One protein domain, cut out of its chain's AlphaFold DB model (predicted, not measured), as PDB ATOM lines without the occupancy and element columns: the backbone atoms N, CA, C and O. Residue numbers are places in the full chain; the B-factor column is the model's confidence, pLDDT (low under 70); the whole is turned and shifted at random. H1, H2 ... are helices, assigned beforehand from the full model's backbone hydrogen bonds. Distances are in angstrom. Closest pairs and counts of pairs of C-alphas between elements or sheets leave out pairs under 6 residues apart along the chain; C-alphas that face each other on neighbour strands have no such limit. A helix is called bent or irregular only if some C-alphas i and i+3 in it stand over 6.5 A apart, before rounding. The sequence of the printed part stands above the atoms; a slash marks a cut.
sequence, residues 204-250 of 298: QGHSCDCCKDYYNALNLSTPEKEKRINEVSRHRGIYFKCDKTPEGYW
ATOM      1  N   GLN A 204     186.135 187.479 182.769       91.50
ATOM      2  CA  GLN A 204     186.121 187.378 184.224       91.50
ATOM      3  C   GLN A 204     184.831 187.987 184.791       91.50
ATOM      4  O   GLN A 204     184.322 189.003 184.299       91.50
ATOM      5  N   GLY A 205     184.277 187.318 185.798       92.69
ATOM      6  CA  GLY A 205     183.197 187.852 186.611       92.69
ATOM      7  C   GLY A 205     183.744 188.889 187.585       92.69
ATOM      8  O   GLY A 205     184.875 188.770 188.049       92.69
ATOM      9  N   HIS A 206     182.922 189.880 187.925       90.75
ATOM     10  CA  HIS A 206     183.278 190.900 188.918       90.75
ATOM     11  C   HIS A 206     182.267 190.929 190.057       90.75
ATOM     12  O   HIS A 206     181.090 190.597 189.872       90.75
ATOM     13  N   SER A 207     182.714 191.370 191.232       93.06
ATOM     14  CA  SER A 207     181.842 191.702 192.357       93.06
ATOM     15  C   SER A 207     181.342 193.144 192.214       93.06
ATOM     16  O   SER A 207     181.954 194.063 192.755       93.06
ATOM     17  N   CYS A 208     180.255 193.355 191.461       90.44
ATOM     18  CA  CYS A 208     179.550 194.644 191.497       90.44
ATOM     19  C   CYS A 208     179.039 194.936 192.912       90.44
ATOM     20  O   CYS A 208     178.825 193.999 193.687       90.44
ATOM     21  N   ASP A 209     178.724 196.199 193.195       91.69
ATOM     22  CA  ASP A 209     178.083 196.605 194.453       91.69
ATOM     23  C   ASP A 209     176.812 195.787 194.723       91.69
ATOM     24  O   ASP A 209     176.613 195.283 195.821       91.69
ATOM     25  N   CYS A 210     176.042 195.498 193.670       91.44
ATOM     26  CA  CYS A 210     174.854 194.650 193.716       91.44
ATOM     27  C   CYS A 210     175.073 193.182 194.128       91.44
ATOM     28  O   CYS A 210     174.133 192.520 194.558       91.44
ATOM     29  N   CYS A 211     176.271 192.626 193.938       93.56
ATOM     30  CA  CYS A 211     176.567 191.216 194.215       93.56
ATOM     31  C   CYS A 211     177.555 191.047 195.372       93.56
ATOM     32  O   CYS A 211     177.816 189.918 195.788       93.56
ATOM     33  N   LYS A 212     178.136 192.142 195.871       94.50
ATOM     34  CA  LYS A 212     179.192 192.119 196.884       94.50
ATOM     35  C   LYS A 212     178.713 191.463 198.179       94.50
ATOM     36  O   LYS A 212     179.425 190.615 198.712       94.50
ATOM     37  N   ASP A 213     177.492 191.775 198.608       96.94
ATOM     38  CA  ASP A 213     176.901 191.253 199.846       96.94
ATOM     39  C   ASP A 213     176.735 189.733 199.811       96.94
ATOM     40  O   ASP A 213     177.131 189.047 200.751       96.94
ATOM     41  N   TYR A 214     176.264 189.192 198.682       96.81
ATOM     42  CA  TYR A 214     176.153 187.747 198.480       96.81
ATOM     43  C   TYR A 214     177.506 187.047 198.651       96.81
ATOM     44  O   TYR A 214     177.619 186.080 199.400       96.81
ATOM     45  N   TYR A 215     178.556 187.546 197.994       96.81
ATOM     46  CA  TYR A 215     179.873 186.916 198.091       96.81
ATOM     47  C   TYR A 215     180.543 187.122 199.456       96.81
ATOM     48  O   TYR A 215     181.412 186.333 199.819       96.81
ATOM     49  N   ASN A 216     180.188 188.177 200.193       96.75
ATOM     50  CA  ASN A 216     180.676 188.402 201.555       96.75
ATOM     51  C   ASN A 216     180.006 187.446 202.548       96.75
ATOM     52  O   ASN A 216     180.700 186.875 203.381       96.75
ATOM     53  N   ALA A 217     178.699 187.209 202.412       97.88
ATOM     54  CA  ALA A 217     177.946 186.303 203.280       97.88
ATOM     55  C   ALA A 217     178.422 184.839 203.207       97.88
ATOM     56  O   ALA A 217     178.213 184.075 204.144       97.88
ATOM     57  N   LEU A 218     179.081 184.443 202.111       96.81
ATOM     58  CA  LEU A 218     179.625 183.092 201.943       96.81
ATOM     59  C   LEU A 218     180.897 182.822 202.766       96.81
ATOM     60  O   LEU A 218     181.296 181.665 202.850       96.81
ATOM     61  N   ASN A 219     181.547 183.848 203.340       96.69
ATOM     62  CA  ASN A 219     182.773 183.723 204.150       96.69
ATOM     63  C   ASN A 219     183.890 182.864 203.508       96.69
ATOM     64  O   ASN A 219     184.674 182.221 204.201       96.69
ATOM     65  N   LEU A 220     183.961 182.848 202.174       97.12
ATOM     66  CA  LEU A 220     184.972 182.106 201.419       97.12
ATOM     67  C   LEU A 220     186.331 182.812 201.474       97.12
ATOM     68  O   LEU A 220     186.405 184.043 201.559       97.12
ATOM     69  N   SER A 221     187.407 182.037 201.328       97.38
ATOM     70  CA  SER A 221     188.746 182.601 201.141       97.38
ATOM     71  C   SER A 221     188.811 183.437 199.854       97.38
ATOM     72  O   SER A 221     188.072 183.194 198.897       97.38
ATOM     73  N   THR A 222     189.705 184.429 199.793       95.69
ATOM     74  CA  THR A 222     189.853 185.293 198.607       95.69
ATOM     75  C   THR A 222     190.029 184.526 197.282       95.69
ATOM     76  O   THR A 222     189.306 184.862 196.339       95.69
ATOM     77  N   PRO A 223     190.856 183.461 197.165       96.06
ATOM     78  CA  PRO A 223     190.989 182.728 195.903       96.06
ATOM     79  C   PRO A 223     189.747 181.900 195.545       96.06
ATOM     80  O   PRO A 223     189.423 181.731 194.369       96.06
ATOM     81  N   GLU A 224     189.030 181.364 196.532       97.00
ATOM     82  CA  GLU A 224     187.790 180.611 196.295       97.00
ATOM     83  C   GLU A 224     186.643 181.535 195.909       97.00
ATOM     84  O   GLU A 224     185.844 181.209 195.029       97.00
ATOM     85  N   LYS A 225     186.604 182.724 196.511       97.06
ATOM     86  CA  LYS A 225     185.656 183.778 196.174       97.06
ATOM     87  C   LYS A 225     185.800 184.196 194.713       97.06
ATOM     88  O   LYS A 225     184.793 184.287 194.021       97.06
ATOM     89  N   GLU A 226     187.020 184.378 194.208       95.12
ATOM     90  CA  GLU A 226     187.265 184.706 192.794       95.12
ATOM     91  C   GLU A 226     186.816 183.595 191.837       95.12
ATOM     92  O   GLU A 226     186.179 183.870 190.814       95.12
ATOM     93  N   LYS A 227     187.087 182.328 192.175       95.94
ATOM     94  CA  LYS A 227     186.587 181.178 191.401       95.94
ATOM     95  C   LYS A 227     185.064 181.171 191.365       95.94
ATOM     96  O   LYS A 227     184.476 181.111 190.287       95.94
ATOM     97  N   ARG A 228     184.431 181.347 192.528       96.56
ATOM     98  CA  ARG A 228     182.975 181.402 192.649       96.56
ATOM     99  C   ARG A 228     182.394 182.560 191.843       96.56
ATOM    100  O   ARG A 228     181.435 182.356 191.108       96.56
ATOM    101  N   ILE A 229     182.991 183.750 191.912       95.94
ATOM    102  CA  ILE A 229     182.590 184.914 191.110       95.94
ATOM    103  C   ILE A 229     182.663 184.582 189.612       95.94
ATOM    104  O   ILE A 229     181.719 184.867 188.876       95.94
ATOM    105  N   ASN A 230     183.737 183.949 189.144       94.25
ATOM    106  CA  ASN A 230     183.873 183.574 187.733       94.25
ATOM    107  C   ASN A 230     182.856 182.512 187.283       94.25
ATOM    108  O   ASN A 230     182.458 182.502 186.112       94.25
ATOM    109  N   GLU A 231     182.416 181.647 188.192       93.69
ATOM    110  CA  GLU A 231     181.395 180.631 187.933       93.69
ATOM    111  C   GLU A 231     179.984 181.226 187.898       93.69
ATOM    112  O   GLU A 231     179.269 181.052 186.908       93.69
ATOM    113  N   VAL A 232     179.581 181.942 188.954       94.38
ATOM    114  CA  VAL A 232     178.172 182.315 189.174       94.38
ATOM    115  C   VAL A 232     177.838 183.765 188.837       94.38
ATOM    116  O   VAL A 232     176.657 184.113 188.756       94.38
ATOM    117  N   SER A 233     178.830 184.635 188.615       92.88
ATOM    118  CA  SER A 233     178.539 186.045 188.353       92.88
ATOM    119  C   SER A 233     177.821 186.234 187.020       92.88
ATOM    120  O   SER A 233     178.295 185.854 185.943       92.88
ATOM    121  N   ARG A 234     176.672 186.908 187.103       88.25
ATOM    122  CA  ARG A 234     175.926 187.416 185.945       88.25
ATOM    123  C   ARG A 234     176.585 188.662 185.354       88.25
ATOM    124  O   ARG A 234     176.389 188.954 184.175       88.25
ATOM    125  N   HIS A 235     177.373 189.379 186.152       88.88
ATOM    126  CA  HIS A 235     178.044 190.611 185.761       88.88
ATOM    127  C   HIS A 235     179.470 190.299 185.313       88.88
ATOM    128  O   HIS A 235     180.414 190.248 186.103       88.88
ATOM    129  N   ARG A 236     179.605 190.069 184.006       88.25
ATOM    130  CA  ARG A 236     180.893 189.924 183.323       88.25
ATOM    131  C   ARG A 236     181.189 191.219 182.589       88.25
ATOM    132  O   ARG A 236     180.400 191.657 181.754       88.25
ATOM    133  N   GLY A 237     182.313 191.837 182.915       78.25
ATOM    134  CA  GLY A 237     182.710 193.133 182.377       78.25
ATOM    135  C   GLY A 237     184.198 193.163 182.072       78.25
ATOM    136  O   GLY A 237     184.939 192.259 182.440       78.25
ATOM    137  N   ILE A 238     184.641 194.200 181.383       72.31
ATOM    138  CA  ILE A 238     186.036 194.629 181.453       72.31
ATOM    139  C   ILE A 238     185.996 195.774 182.456       72.31
ATOM    140  O   ILE A 238     185.121 196.633 182.336       72.31
ATOM    141  N   TYR A 239     186.844 195.742 183.483       61.06
ATOM    142  CA  TYR A 239     186.887 196.791 184.499       61.06
ATOM    143  C   TYR A 239     187.290 198.104 183.815       61.06
ATOM    144  O   TYR A 239     188.470 198.381 183.621       61.06
ATOM    145  N   PHE A 240     186.314 198.902 183.380       59.84
ATOM    146  CA  PHE A 240     186.589 200.266 182.969       59.84
ATOM    147  C   PHE A 240     186.712 201.068 184.245       59.84
ATOM    148  O   PHE A 240     185.707 201.396 184.873       59.84
ATOM    149  N   LYS A 241     187.948 201.407 184.608       60.69
ATOM    150  CA  LYS A 241     188.171 202.638 185.358       60.69
ATOM    151  C   LYS A 241     187.580 203.744 184.492       60.69
ATOM    152  O   LYS A 241     188.047 203.989 183.380       60.69
ATOM    153  N   CYS A 242     186.410 204.221 184.890       55.62
ATOM    154  CA  CYS A 242     185.617 205.115 184.077       55.62
ATOM    155  C   CYS A 242     186.173 206.527 184.239       55.62
ATOM    156  O   CYS A 242     185.547 207.367 184.864       55.62
ATOM    157  N   ASP A 243     187.312 206.789 183.605       63.97
ATOM    158  CA  ASP A 243     187.783 208.156 183.358       63.97
ATOM    159  C   ASP A 243     187.216 208.643 182.006       63.97
ATOM    160  O   ASP A 243     187.779 209.495 181.327       63.97
ATOM    161  N   LYS A 244     186.116 208.023 181.538       66.06
ATOM    162  CA  LYS A 244     185.605 208.179 180.167       66.06
ATOM    163  C   LYS A 244     184.942 209.518 179.925       66.06
ATOM    164  O   LYS A 244     184.781 209.900 178.770       66.06
ATOM    165  N   THR A 245     184.475 210.177 180.977       76.56
ATOM    166  CA  THR A 245     183.786 211.449 180.825       76.56
ATOM    167  C   THR A 245     184.749 212.573 181.180       76.56
ATOM    168  O   THR A 245     185.170 212.640 182.333       76.56
ATOM    169  N   PRO A 246     185.124 213.434 180.214       77.12
ATOM    170  CA  PRO A 246     185.936 214.606 180.500       77.12
ATOM    171  C   PRO A 246     185.298 215.458 181.595       77.12
ATOM    172  O   PRO A 246     184.069 215.527 181.712       77.12
ATOM    173  N   GLU A 247     186.139 216.127 182.374       78.69
ATOM    174  CA  GLU A 247     185.697 217.035 183.425       78.69
ATOM    175  C   GLU A 247     184.731 218.094 182.857       78.69
ATOM    176  O   GLU A 247     185.041 218.796 181.892       78.69
ATOM    177  N   GLY A 248     183.535 218.179 183.443       76.06
ATOM    178  CA  GLY A 248     182.481 219.111 183.035       76.06
ATOM    179  C   GLY A 248     181.576 218.655 181.884       76.06
ATOM    180  O   GLY A 248     180.753 219.438 181.421       76.06
ATOM    181  N   TYR A 249     181.666 217.401 181.420       80.75
ATOM    182  CA  TYR A 249     180.719 216.869 180.421       80.75
ATOM    183  C   TYR A 249     179.269 216.808 180.934       80.75
ATOM    184  O   TYR A 249     178.335 217.010 180.164       80.75
ATOM    185  N   TRP A 250     179.080 216.525 182.229       84.50
ATOM    186  CA  TRP A 250     177.757 216.431 182.863       84.50
ATOM    187  C   TRP A 250     177.261 217.756 183.460       84.50
ATOM    188  O   TRP A 250     176.169 217.795 184.033       84.50
TER     189      TRP A 250
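This is residues 204 to 250 of the 298 residues of an uncharacterized protein of Parastrongyloides trichosuri (UniProt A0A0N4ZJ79). A small head of two short helices, H2 and H1, set steeply to each other, has a long tail whose residues 240 to 250 stick out and make the length. The printed part has 47 residues, with H1 then H2 along the chain and no named strand; it is all helix, though under half of its residues are in named elements. It is only just loose, close to extended, with a radius of gyration of the C-alphas of 13.9 A and spans of 41 by 18 by 17 A.

Look first at H2, residues 222 to 232, then at H1, residues 209 to 217. They are close but not clearly touching, the closest C-alphas being those of Tyr 215 and Lys 225, 6.9 A apart. They run opposite ways at a steep tilt of 58 degrees. In H2 every O i to N i+4 pair is within hydrogen-bond range; in H1, 3 of 5 are.

Find C-alpha 222 at (189.853, 185.293, 198.607); H2 runs 15.3 A to C-alpha 232 at (178.172, 182.315, 189.174). H1 begins at C-alpha 209, (178.083, 196.605, 194.453), and measures 13.6 A; it is irregular, with C-alphas 210 and 213 7.3 A apart.

The C-alphas of Leu 220 and Gly 248 are the two farthest apart, 41.4 A. The printed part has no cut, and the H1 to H2 link is tight. Residues 239 to 244 have pLDDT under 70.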